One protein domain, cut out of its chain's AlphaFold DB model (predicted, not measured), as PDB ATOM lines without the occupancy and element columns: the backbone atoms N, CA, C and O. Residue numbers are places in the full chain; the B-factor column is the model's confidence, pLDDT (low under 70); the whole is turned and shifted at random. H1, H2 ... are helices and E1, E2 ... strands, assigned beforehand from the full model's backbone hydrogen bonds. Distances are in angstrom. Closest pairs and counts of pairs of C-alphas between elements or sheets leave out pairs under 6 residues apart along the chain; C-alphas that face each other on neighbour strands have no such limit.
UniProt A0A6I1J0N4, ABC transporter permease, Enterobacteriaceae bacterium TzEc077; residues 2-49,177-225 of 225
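This is residues 2 to 49 and 177 to 225 of the 225 residues of the protein "ABC transporter permease" of Enterobacteriaceae bacterium TzEc077 (UniProt A0A6I1J0N4). A long arm, H4 with H1 running back beside it, extends from a small head holding sheet E1 - E2 and helices H2 and H3. The printed part has 97 residues, mostly helix, ordered H1 E1 H2 H3 E2 H4. It is only just extended, close to loose: radius of gyration of the C-alphas 19.0 A, spans 62 by 24 by 22 A.

H1, residues 2 to 13, and H4, residues 200 to 224, are close but not clearly touching; their closest C-alphas, 6 and 215, are 6.9 A apart. E1, residues 24 to 29, is antiparallel to E2, residues 196 to 199; N 25 and O 198 are 2.9 A apart. H2, residues 31 to 44, and H3, residues 179 to 191, are close but not clearly touching. Every O i to N i+4 pair is within hydrogen-bond range in H1 and H4, 8 of 10 in H2, 5 of 9 in H3.

H1 begins at C-alpha 2 (124.474, 153.726, 119.501); H4, 36.6 A long, ends at C-alpha 224 (113.229, 148.679, 123.700).

Residues 50 to 176 are cut out; C-alphas 49 and 177 are 12.5 A apart. Residues 2 to 16 and 225 have pLDDT under 70.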
ATOM      1  N   LEU A   2     124.127 154.989 118.814       53.06
ATOM      2  CA  LEU A   2     124.474 153.726 119.501       53.06
ATOM      3  C   LEU A   2     125.030 152.623 118.574       53.06
ATOM      4  O   LEU A   2     126.025 151.994 118.917       53.06
ATOM      5  N   SER A   3     124.469 152.433 117.371       53.69
ATOM      6  CA  SER A   3     125.016 151.456 116.410       53.69
ATOM      7  C   SER A   3     126.402 151.812 115.868       53.69
ATOM      8  O   SER A   3     127.139 150.903 115.529       53.69
ATOM      9  N   VAL A   4     126.777 153.095 115.800       56.59
ATOM     10  CA  VAL A   4     128.093 153.526 115.280       56.59
ATOM     11  C   VAL A   4     129.176 153.359 116.351       56.59
ATOM     12  O   VAL A   4     130.257 152.865 116.058       56.59
ATOM     13  N   LEU A   5     128.851 153.666 117.614       54.06
ATOM     14  CA  LEU A   5     129.717 153.389 118.771       54.06
ATOM     15  C   LEU A   5     129.947 151.881 118.979       54.06
ATOM     16  O   LEU A   5     131.021 151.474 119.411       54.06
ATOM     17  N   ARG A   6     128.955 151.045 118.642       54.94
ATOM     18  CA  ARG A   6     129.060 149.578 118.679       54.94
ATOM     19  C   ARG A   6     130.109 149.047 117.701       54.94
ATOM     20  O   ARG A   6     130.892 148.188 118.094       54.94
ATOM     21  N   THR A   7     130.094 149.502 116.450       55.88
ATOM     22  CA  THR A   7     131.014 148.998 115.419       55.88
ATOM     23  C   THR A   7     132.445 149.435 115.706       55.88
ATOM     24  O   THR A   7     133.342 148.603 115.686       55.88
ATOM     25  N   ASP A   8     132.635 150.699 116.096       56.19
ATOM     26  CA  ASP A   8     133.966 151.280 116.312       56.19
ATOM     27  C   ASP A   8     134.680 150.679 117.547       56.19
ATOM     28  O   ASP A   8     135.882 150.429 117.520       56.19
ATOM     29  N   LEU A   9     133.944 150.352 118.621       57.62
ATOM     30  CA  LEU A   9     134.517 149.667 119.794       57.62
ATOM     31  C   LEU A   9     134.839 148.188 119.526       57.62
ATOM     32  O   LEU A   9     135.849 147.687 120.015       57.62
ATOM     33  N   LEU A  10     134.000 147.489 118.753       52.69
ATOM     34  CA  LEU A  10     134.242 146.092 118.379       52.69
ATOM     35  C   LEU A  10     135.409 145.957 117.396       52.69
ATOM     36  O   LEU A  10     136.237 145.075 117.589       52.69
ATOM     37  N   GLU A  11     135.495 146.816 116.378       55.62
ATOM     38  CA  GLU A  11     136.553 146.765 115.357       55.62
ATOM     39  C   GLU A  11     137.924 147.142 115.920       55.62
ATOM     40  O   GLU A  11     138.904 146.448 115.651       55.62
ATOM     41  N   ARG A  12     138.010 148.186 116.757       54.69
ATOM     42  CA  ARG A  12     139.282 148.578 117.392       54.69
ATOM     43  C   ARG A  12     139.823 147.507 118.323       54.69
ATOM     44  O   ARG A  12     141.030 147.331 118.417       54.69
ATOM     45  N   TRP A  13     138.933 146.787 118.995       55.38
ATOM     46  CA  TRP A  13     139.328 145.737 119.919       55.38
ATOM     47  C   TRP A  13     139.516 144.366 119.236       55.38
ATOM     48  O   TRP A  13     140.228 143.506 119.745       55.38
ATOM     49  N   GLN A  14     138.945 144.176 118.042       49.50
ATOM     50  CA  GLN A  14     139.195 143.022 117.170       49.50
ATOM     51  C   GLN A  14     140.511 143.094 116.393       49.50
ATOM     52  O   GLN A  14     140.760 142.179 115.602       49.50
ATOM     53  N   GLN A  15     141.350 144.120 116.589       57.34
ATOM     54  CA  GLN A  15     142.688 144.122 116.001       57.34
ATOM     55  C   GLN A  15     143.393 142.814 116.371       57.34
ATOM     56  O   GLN A  15     143.660 142.522 117.536       57.34
ATOM     57  N   GLN A  16     143.592 141.974 115.359       60.22
ATOM     58  CA  GLN A  16     144.196 140.670 115.543       60.22
ATOM     59  C   GLN A  16     145.669 140.891 115.839       60.22
ATOM     60  O   GLN A  16     146.365 141.584 115.097       60.22
ATOM     61  N   LEU A  17     146.128 140.301 116.937       70.50
ATOM     62  CA  LEU A  17     147.549 140.229 117.218       70.50
ATOM     63  C   LEU A  17     148.242 139.512 116.053       70.50
ATOM     64  O   LEU A  17     147.672 138.551 115.523       70.50
ATOM     65  N   PRO A  18     149.448 139.950 115.654       76.19
ATOM     66  CA  PRO A  18     150.229 139.242 114.653       76.19
ATOM     67  C   PRO A  18     150.347 137.751 114.986       76.19
ATOM     68  O   PRO A  18     150.490 137.367 116.154       76.19
ATOM     69  N   GLU A  19     150.311 136.900 113.964       78.06
ATOM     70  CA  GLU A  19     150.563 135.474 114.152       78.06
ATOM     71  C   GLU A  19     151.960 135.261 114.760       78.06
ATOM     72  O   GLU A  19     152.926 135.921 114.378       78.06
ATOM     73  N   GLY A  20     152.058 134.365 115.746       79.75
ATOM     74  CA  GLY A  20     153.300 134.120 116.486       79.75
ATOM     75  C   GLY A  20     153.569 135.075 117.653       79.75
ATOM     76  O   GLY A  20     154.597 134.929 118.314       79.75
ATOM     77  N   THR A  21     152.664 136.017 117.948       87.06
ATOM     78  CA  THR A  21     152.727 136.821 119.183       87.06
ATOM     79  C   THR A  21     152.722 135.898 120.407       87.06
ATOM     80  O   THR A  21     151.863 135.015 120.462       87.06
ATOM     81  N   PRO A  22     153.629 136.070 121.391       91.25
ATOM     82  CA  PRO A  22     153.645 135.235 122.588       91.25
ATOM     83  C   PRO A  22     152.270 135.159 123.261       91.25
ATOM     84  O   PRO A  22     151.645 136.179 123.544       91.25
ATOM     85  N   ASN A  23     151.807 133.940 123.523       92.00
ATOM     86  CA  ASN A  23     150.499 133.672 124.128       92.00
ATOM     87  C   ASN A  23     150.601 132.955 125.479       92.00
ATOM     88  O   ASN A  23     149.585 132.731 126.137       92.00
ATOM     89  N   GLN A  24     151.817 132.622 125.912       94.44
ATOM     90  CA  GLN A  24     152.103 132.063 127.225       94.44
ATOM     91  C   GLN A  24     153.136 132.932 127.938       94.44
ATOM     92  O   GLN A  24     154.208 133.206 127.396       94.44
ATOM     93  N   PHE A  25     152.840 133.322 129.174       94.88
ATOM     94  CA  PHE A  25     153.820 133.913 130.083       94.88
ATOM     95  C   PHE A  25     154.278 132.881 131.106       94.88
ATOM     96  O   PHE A  25     153.476 132.124 131.650       94.88
ATOM     97  N   VAL A  26     155.574 132.887 131.387       95.81
ATOM     98  CA  VAL A  26     156.206 132.129 132.467       95.81
ATOM     99  C   VAL A  26     156.557 133.089 133.577       95.81
ATOM    100  O   VAL A  26     157.268 134.057 133.333       95.81
ATOM    101  N   TYR A  27     156.120 132.799 134.795       94.50
ATOM    102  CA  TYR A  27     156.483 133.554 135.983       94.50
ATOM    103  C   TYR A  27     156.915 132.604 137.096       94.50
ATOM    104  O   TYR A  27     156.280 131.578 137.336       94.50
ATOM    105  N   GLY A  28     157.975 132.963 137.818       95.25
ATOM    106  CA  GLY A  28     158.415 132.170 138.960       95.25
ATOM    107  C   GLY A  28     159.266 130.955 138.589       95.25
ATOM    108  O   GLY A  28     159.424 130.083 139.432       95.25
ATOM    109  N   LEU A  29     159.824 130.887 137.373       97.31
ATOM    110  CA  LEU A  29     160.658 129.755 136.954       97.31
ATOM    111  C   LEU A  29     161.937 129.683 137.809       97.31
ATOM    112  O   LEU A  29     162.721 130.636 137.796       97.31
ATOM    113  N   PRO A  30     162.191 128.598 138.557       96.50
ATOM    114  CA  PRO A  30     163.375 128.521 139.401       96.50
ATOM    115  C   PRO A  30     164.683 128.514 138.587       96.50
ATOM    116  O   PRO A  30     164.727 127.920 137.508       96.50
ATOM    117  N   PRO A  31     165.788 129.086 139.106       95.75
ATOM    118  CA  PRO A  31     167.074 129.109 138.401       95.75
ATOM    119  C   PRO A  31     167.594 127.725 137.985       95.75
ATOM    120  O   PRO A  31     168.183 127.575 136.915       95.75
ATOM    121  N   PHE A  32     167.349 126.695 138.802       95.44
ATOM    122  CA  PHE A  32     167.774 125.324 138.506       95.44
ATOM    123  C   PHE A  32     166.986 124.673 137.354       95.44
ATOM    124  O   PHE A  32     167.511 123.768 136.709       95.44
ATOM    125  N   ASP A  33     165.780 125.165 137.050       96.88
ATOM    126  CA  ASP A  33     164.936 124.667 135.956       96.88
ATOM    127  C   ASP A  33     165.182 125.405 134.631       96.88
ATOM    128  O   ASP A  33     164.786 124.916 133.571       96.88
ATOM    129  N   LEU A  34     165.874 126.552 134.662       95.81
ATOM    130  CA  LEU A  34     166.066 127.443 133.513       95.81
ATOM    131  C   LEU A  34     166.554 126.705 132.260       95.81
ATOM    132  O   LEU A  34     165.913 126.758 131.213       95.81
ATOM    133  N   LYS A  35     167.674 125.981 132.370       96.50
ATOM    134  CA  LYS A  35     168.293 125.302 131.217       96.50
ATOM    135  C   LYS A  35     167.396 124.211 130.640       96.50
ATOM    136  O   LYS A  35     167.323 124.056 129.423       96.50
ATOM    137  N   ALA A  36     166.728 123.454 131.510       97.12
ATOM    138  CA  ALA A  36     165.805 122.407 131.091       97.12
ATOM    139  C   ALA A  36     164.593 123.013 130.370       97.12
ATOM    140  O   ALA A  36     164.165 122.492 129.341       97.12
ATOM    141  N   PHE A  37     164.083 124.142 130.863       97.62
ATOM    142  CA  PHE A  37     162.978 124.856 130.237       97.62
ATOM    143  C   PHE A  37     163.367 125.434 128.870       97.62
ATOM    144  O   PHE A  37     162.672 125.190 127.888       97.62
ATOM    145  N   GLU A  38     164.516 126.105 128.755       97.06
ATOM    146  CA  GLU A  38     165.026 126.594 127.464       97.06
ATOM    147  C   GLU A  38     165.196 125.466 126.439       97.06
ATOM    148  O   GLU A  38     164.895 125.632 125.255       97.06
ATOM    149  N   GLN A  39     165.680 124.303 126.881       97.06
ATOM    150  CA  GLN A  39     165.817 123.136 126.021       97.06
ATOM    151  C   GLN A  39     164.451 122.603 125.572       97.06
ATOM    152  O   GLN A  39     164.292 122.293 124.391       97.06
ATOM    153  N   GLN A  40     163.468 122.548 126.472       96.81
ATOM    154  CA  GLN A  40     162.101 122.130 126.162       96.81
ATOM    155  C   GLN A  40     161.451 123.053 125.119       96.81
ATOM    156  O   GLN A  40     160.866 122.571 124.148       96.81
ATOM    157  N   LEU A  41     161.597 124.374 125.272       96.81
ATOM    158  CA  LEU A  41     161.097 125.354 124.301       96.81
ATOM    159  C   LEU A  41     161.701 125.118 122.911       96.81
ATOM    160  O   LEU A  41     160.974 125.035 121.920       96.81
ATOM    161  N   LYS A  42     163.024 124.916 122.844       96.44
ATOM    162  CA  LYS A  42     163.737 124.621 121.590       96.44
ATOM    163  C   LYS A  42     163.296 123.299 120.963       96.44
ATOM    164  O   LYS A  42     163.091 123.252 119.754       96.44
ATOM    165  N   GLN A  43     163.133 122.240 121.757       96.19
ATOM    166  CA  GLN A  43     162.680 120.927 121.279       96.19
ATOM    167  C   GLN A  43     161.268 120.979 120.693       96.19
ATOM    168  O   GLN A  43     160.999 120.339 119.678       96.19
ATOM    169  N   ASN A  44     160.385 121.772 121.297       95.56
ATOM    170  CA  ASN A  44     159.033 121.980 120.788       95.56
ATOM    171  C   ASN A  44     158.974 122.960 119.604       95.56
ATOM    172  O   ASN A  44     157.929 123.079 118.970       95.56
ATOM    173  N   GLY A  45     160.072 123.659 119.292       95.88
ATOM    174  CA  GLY A  45     160.102 124.701 118.264       95.88
ATOM    175  C   GLY A  45     159.305 125.952 118.645       95.88
ATOM    176  O   GLY A  45     158.878 126.700 117.766       95.88
ATOM    177  N   TRP A  46     159.074 126.175 119.941       95.75
ATOM    178  CA  TRP A  46     158.337 127.331 120.443       95.75
ATOM    179  C   TRP A  46     159.257 128.546 120.514       95.75
ATOM    180  O   TRP A  46     160.292 128.523 121.181       95.75
ATOM    181  N   GLN A  47     158.875 129.614 119.815       92.88
ATOM    182  CA  GLN A  47     159.611 130.876 119.831       92.88
ATOM    183  C   GLN A  47     159.385 131.576 121.171       92.88
ATOM    184  O   GLN A  47     158.243 131.713 121.613       92.88
ATOM    185  N   SER A  48     160.462 132.026 121.810       92.69
ATOM    186  CA  SER A  48     160.406 132.694 123.109       92.69
ATOM    187  C   SER A  48     161.183 133.996 123.117       92.69
ATOM    188  O   SER A  48     162.175 134.163 122.405       92.69
ATOM    189  N   THR A  49     160.769 134.905 123.994       90.50
ATOM    190  CA  THR A  49     161.637 136.000 124.426       90.50
ATOM    191  C   THR A  49     162.808 135.435 125.234       90.50
ATOM    192  O   THR A  49     162.744 134.290 125.701       90.50
ATOM    193  N   VAL A 177     152.977 129.287 121.829       94.75
ATOM    194  CA  VAL A 177     152.552 127.897 121.664       94.75
ATOM    195  C   VAL A 177     151.519 127.823 120.538       94.75
ATOM    196  O   VAL A 177     150.409 128.348 120.690       94.75
ATOM    197  N   PRO A 178     151.834 127.142 119.421       93.06
ATOM    198  CA  PRO A 178     150.867 126.875 118.366       93.06
ATOM    199  C   PRO A 178     149.665 126.078 118.889       93.06
ATOM    200  O   PRO A 178     149.807 125.192 119.731       93.06
ATOM    201  N   LYS A 179     148.469 126.314 118.336       89.62
ATOM    202  CA  LYS A 179     147.233 125.645 118.795       89.62
ATOM    203  C   LYS A 179     147.318 124.113 118.780       89.62
ATOM    204  O   LYS A 179     146.787 123.469 119.681       89.62
ATOM    205  N   GLN A 180     148.008 123.533 117.797       92.62
ATOM    206  CA  GLN A 180     148.223 122.080 117.690       92.62
ATOM    207  C   GLN A 180     149.072 121.488 118.827       92.62
ATOM    208  O   GLN A 180     148.989 120.294 119.103       92.62
ATOM    209  N   ASP A 181     149.852 122.326 119.508       94.81
ATOM    210  CA  ASP A 181     150.793 121.939 120.553       94.81
ATOM    211  C   ASP A 181     150.226 122.131 121.971       94.81
ATOM    212  O   ASP A 181     150.891 121.801 122.953       94.81
ATOM    213  N   GLN A 182     148.969 122.569 122.097       89.12
ATOM    214  CA  GLN A 182     148.260 122.682 123.379       89.12
ATOM    215  C   GLN A 182     148.338 121.408 124.252       89.12
ATOM    216  O   GLN A 182     148.569 121.531 125.457       89.12
ATOM    217  N   PRO A 183     148.252 120.170 123.715       91.94
ATOM    218  CA  PRO A 183     148.461 118.967 124.526       91.94
ATOM    219  C   PRO A 183     149.875 118.859 125.126       91.94
ATOM    220  O   PRO A 183     150.027 118.390 126.254       91.94
ATOM    221  N   LYS A 184     150.915 119.331 124.420       94.25
ATOM    222  CA  LYS A 184     152.304 119.350 124.924       94.25
ATOM    223  C   LYS A 184     152.491 120.377 126.044       94.25
ATOM    224  O   LYS A 184     153.361 120.209 126.902       94.25
ATOM    225  N   MET A 185     151.670 121.429 126.063       93.12
ATOM    226  CA  MET A 185     151.686 122.428 127.132       93.12
ATOM    227  C   MET A 185     151.320 121.808 128.485       93.12
ATOM    228  O   MET A 185     151.954 122.118 129.487       93.12
ATOM    229  N   ILE A 186     150.382 120.853 128.511       92.06
ATOM    230  CA  ILE A 186     150.001 120.130 129.737       92.06
ATOM    231  C   ILE A 186     151.209 119.396 130.334       92.06
ATOM    232  O   ILE A 186     151.474 119.524 131.528       92.06
ATOM    233  N   HIS A 187     151.980 118.687 129.503       93.25
ATOM    234  CA  HIS A 187     153.207 118.013 129.942       93.25
ATOM    235  C   HIS A 187     154.252 119.012 130.453       93.25
ATOM    236  O   HIS A 187     154.903 118.774 131.466       93.25
ATOM    237  N   THR A 188     154.394 120.157 129.780       94.94
ATOM    238  CA  THR A 188     155.331 121.213 130.192       94.94
ATOM    239  C   THR A 188     154.958 121.774 131.569       94.94
ATOM    240  O   THR A 188     155.812 121.855 132.445       94.94
ATOM    241  N   ILE A 189     153.677 122.063 131.813       94.69
ATOM    242  CA  ILE A 189     153.191 122.527 133.123       94.69
ATOM    243  C   ILE A 189     153.467 121.484 134.219       94.69
ATOM    244  O   ILE A 189     153.881 121.842 135.317       94.69
ATOM    245  N   GLN A 190     153.264 120.195 133.927       94.38
ATOM    246  CA  GLN A 190     153.535 119.111 134.879       94.38
ATOM    247  C   GLN A 190     155.027 118.972 135.199       94.38
ATOM    248  O   GLN A 190     155.384 118.758 136.355       94.38
ATOM    249  N   GLN A 191     155.889 119.103 134.190       95.50
ATOM    250  CA  GLN A 191     157.339 119.016 134.345       95.50
ATOM    251  C   GLN A 191     157.904 120.189 135.160       95.50
ATOM    252  O   GLN A 191     158.824 119.992 135.947       95.50
ATOM    253  N   PHE A 192     157.342 121.387 135.000       96.75
ATOM    254  CA  PHE A 192     157.776 122.609 135.684       96.75
ATOM    255  C   PHE A 192     156.743 123.057 136.728       96.75
ATOM    256  O   PHE A 192     156.290 124.200 136.722       96.75
ATOM    257  N   SER A 193     156.369 122.164 137.651       94.00
ATOM    258  CA  SER A 193     155.278 122.386 138.620       94.00
ATOM    259  C   SER A 193     155.495 123.553 139.591       94.00
ATOM    260  O   SER A 193     154.542 124.038 140.197       94.00
ATOM    261  N   ASN A 194     156.741 124.005 139.752       93.44
ATOM    262  CA  ASN A 194     157.102 125.158 140.582       93.44
ATOM    263  C   ASN A 194     156.999 126.494 139.825       93.44
ATOM    264  O   ASN A 194     157.350 127.537 140.370       93.44
ATOM    265  N   THR A 195     156.536 126.460 138.574       96.38
ATOM    266  CA  THR A 195     156.444 127.610 137.674       96.38
ATOM    267  C   THR A 195     154.988 127.924 137.363       96.38
ATOM    268  O   THR A 195     154.178 127.031 137.111       96.38
ATOM    269  N   VAL A 196     154.645 129.210 137.341       96.12
ATOM    270  CA  VAL A 196     153.320 129.671 136.930       96.12
ATOM    271  C   VAL A 196     153.328 129.935 135.430       96.12
ATOM    272  O   VAL A 196     154.134 130.722 134.933       96.12
ATOM    273  N   PHE A 197     152.387 129.313 134.726       95.31
ATOM    274  CA  PHE A 197     152.122 129.564 133.316       95.31
ATOM    275  C   PHE A 197     150.806 130.326 133.172       95.31
ATOM    276  O   PHE A 197     149.783 129.920 133.727       95.31
ATOM    277  N   ILE A 198     150.836 131.436 132.442       92.94
ATOM    278  CA  ILE A 198     149.682 132.307 132.222       92.94
ATOM    279  C   ILE A 198     149.330 132.261 130.737       92.94
ATOM    280  O   ILE A 198     150.099 132.732 129.900       92.94
ATOM    281  N   ASP A 199     148.154 131.713 130.437       91.38
ATOM    282  CA  ASP A 199     147.596 131.640 129.086       91.38
ATOM    283  C   ASP A 199     146.880 132.957 128.761       91.38
ATOM    284  O   ASP A 199     145.785 133.237 129.263       91.38
ATOM    285  N   VAL A 200     147.527 133.786 127.947       86.50
ATOM    286  CA  VAL A 200     147.011 135.109 127.589       86.50
ATOM    287  C   VAL A 200     145.885 135.002 126.567       86.50
ATOM    288  O   VAL A 200     144.940 135.788 126.638       86.50
ATOM    289  N   ASP A 201     145.913 134.000 125.683       83.75
ATOM    290  CA  ASP A 201     144.835 133.762 124.717       83.75
ATOM    291  C   ASP A 201     143.503 133.545 125.444       83.75
ATOM    292  O   ASP A 201     142.495 134.163 125.098       83.75
ATOM    293  N   ARG A 202     143.501 132.742 126.516       83.50
ATOM    294  CA  ARG A 202     142.293 132.518 127.330       83.50
ATOM    295  C   ARG A 202     141.786 133.786 127.998       83.50
ATOM    296  O   ARG A 202     140.575 133.989 128.060       83.50
ATOM    297  N   ILE A 203     142.686 134.629 128.503       84.38
ATOM    298  CA  ILE A 203     142.309 135.906 129.125       84.38
ATOM    299  C   ILE A 203     141.687 136.826 128.073       84.38
ATOM    300  O   ILE A 203     140.630 137.408 128.308       84.38
ATOM    301  N   LEU A 204     142.298 136.931 126.893       81.25
ATOM    302  CA  LEU A 204     141.763 137.742 125.805       81.25
ATOM    303  C   LEU A 204     140.400 137.226 125.344       81.25
ATOM    304  O   LEU A 204     139.469 138.014 125.207       81.25
ATOM    305  N   ASP A 205     140.249 135.918 125.156       84.12
ATOM    306  CA  ASP A 205     138.983 135.305 124.753       84.12
ATOM    307  C   ASP A 205     137.880 135.490 125.809       84.12
ATOM    308  O   ASP A 205     136.713 135.710 125.469       84.12
ATOM    309  N   GLU A 206     138.237 135.495 127.093       85.19
ATOM    310  CA  GLU A 206     137.331 135.847 128.187       85.19
ATOM    311  C   GLU A 206     136.856 137.301 128.074       85.19
ATOM    312  O   GLU A 206     135.650 137.570 128.081       85.19
ATOM    313  N   VAL A 207     137.783 138.241 127.864       84.00
ATOM    314  CA  VAL A 207     137.436 139.647 127.617       84.00
ATOM    315  C   VAL A 207     136.560 139.772 126.358       84.00
ATOM    316  O   VAL A 207     135.604 140.553 126.368       84.00
ATOM    317  N   LYS A 208     136.780 138.937 125.321       81.06
ATOM    318  CA  LYS A 208     135.983 138.942 124.065       81.06
ATOM    319  C   LYS A 208     134.547 138.606 124.373       81.06
ATOM    320  O   LYS A 208     133.622 139.272 123.901       81.06
ATOM    321  N   ARG A 209     134.361 137.587 125.203       86.25
ATOM    322  CA  ARG A 209     133.043 137.146 125.631       86.25
ATOM    323  C   ARG A 209     132.321 138.231 126.426       86.25
ATOM    324  O   ARG A 209     131.153 138.493 126.143       86.25
ATOM    325  N   LEU A 210     132.994 138.882 127.373       86.50
ATOM    326  CA  LEU A 210     132.390 139.948 128.180       86.50
ATOM    327  C   LEU A 210     131.984 141.154 127.325       86.50
ATOM    328  O   LEU A 210     130.859 141.642 127.447       86.50
ATOM    329  N   MET A 211     132.846 141.578 126.396       82.94
ATOM    330  CA  MET A 211     132.530 142.634 125.428       82.94
ATOM    331  C   MET A 211     131.297 142.278 124.592       82.94
ATOM    332  O   MET A 211     130.388 143.095 124.429       82.94
ATOM    333  N   TYR A 212     131.212 141.036 124.116       84.50
ATOM    334  CA  TYR A 212     130.065 140.559 123.350       84.50
ATOM    335  C   TYR A 212     128.755 140.585 124.157       84.50
ATOM    336  O   TYR A 212     127.707 140.966 123.625       84.50
ATOM    337  N   VAL A 213     128.798 140.238 125.449       85.38
ATOM    338  CA  VAL A 213     127.635 140.327 126.349       85.38
ATOM    339  C   VAL A 213     127.188 141.779 126.532       85.38
ATOM    340  O   VAL A 213     125.996 142.064 126.411       85.38
ATOM    341  N   LEU A 214     128.121 142.712 126.745       84.81
ATOM    342  CA  LEU A 214     127.804 144.140 126.880       84.81
ATOM    343  C   LEU A 214     127.144 144.695 125.614       84.81
ATOM    344  O   LEU A 214     126.108 145.358 125.692       84.81
ATOM    345  N   VAL A 215     127.684 144.362 124.440       83.81
ATOM    346  CA  VAL A 215     127.095 144.764 123.156       83.81
ATOM    347  C   VAL A 215     125.680 144.207 122.996       83.81
ATOM    348  O   VAL A 215     124.790 144.926 122.534       83.81
ATOM    349  N   LYS A 216     125.435 142.950 123.391       84.06
ATOM    350  CA  LYS A 216     124.089 142.357 123.365       84.06
ATOM    351  C   LYS A 216     123.106 143.116 124.249       84.06
ATOM    352  O   LYS A 216     122.015 143.424 123.782       84.06
ATOM    353  N   ILE A 217     123.492 143.448 125.481       86.25
ATOM    354  CA  ILE A 217     122.640 144.199 126.415       86.25
ATOM    355  C   ILE A 217     122.282 145.564 125.826       86.25
ATOM    356  O   ILE A 217     121.105 145.909 125.756       86.25
ATOM    357  N   VAL A 218     123.277 146.308 125.331       85.25
ATOM    358  CA  VAL A 218     123.047 147.611 124.686       85.25
ATOM    359  C   VAL A 218     122.130 147.470 123.472       85.25
ATOM    360  O   VAL A 218     121.258 148.307 123.268       85.25
ATOM    361  N   THR A 219     122.280 146.400 122.686       80.31
ATOM    362  CA  THR A 219     121.426 146.141 121.516       80.31
ATOM    363  C   THR A 219     119.973 145.878 121.917       80.31
ATOM    364  O   THR A 219     119.070 146.405 121.278       80.31
ATOM    365  N   VAL A 220     119.736 145.100 122.978       84.88
ATOM    366  CA  VAL A 220     118.382 144.847 123.498       84.88
ATOM    367  C   VAL A 220     117.763 146.134 124.040       84.88
ATOM    368  O   VAL A 220     116.629 146.446 123.700       84.88
ATOM    369  N   LEU A 221     118.511 146.917 124.824       81.44
ATOM    370  CA  LEU A 221     118.035 148.200 125.348       81.44
ATOM    371  C   LEU A 221     117.702 149.190 124.228       81.44
ATOM    372  O   LEU A 221     116.662 149.831 124.277       81.44
ATOM    373  N   ALA A 222     118.543 149.276 123.194       77.94
ATOM    374  CA  ALA A 222     118.309 150.138 122.037       77.94
ATOM    375  C   ALA A 222     117.125 149.692 121.162       77.94
ATOM    376  O   ALA A 222     116.663 150.476 120.347       77.94
ATOM    377  N   ALA A 223     116.665 148.443 121.286       77.50
ATOM    378  CA  ALA A 223     115.459 147.955 120.617       77.50
ATOM    379  C   ALA A 223     114.184 148.164 121.457       77.50
ATOM    380  O   ALA A 223     113.082 148.025 120.931       77.50
ATOM    381  N   LEU A 224     114.328 148.451 122.756       76.38
ATOM    382  CA  LEU A 224     113.229 148.679 123.700       76.38
ATOM    383  C   LEU A 224     112.870 150.166 123.875       76.38
ATOM    384  O   LEU A 224     111.859 150.460 124.509       76.38
ATOM    385  N   VAL A 225     113.691 151.079 123.344       66.31
ATOM    386  CA  VAL A 225     113.506 152.543 123.357       66.31
ATOM    387  C   VAL A 225     113.356 153.035 121.926       66.31
ATOM    388  O   VAL A 225     112.465 153.877 121.691       66.31
TER     389      VAL A 225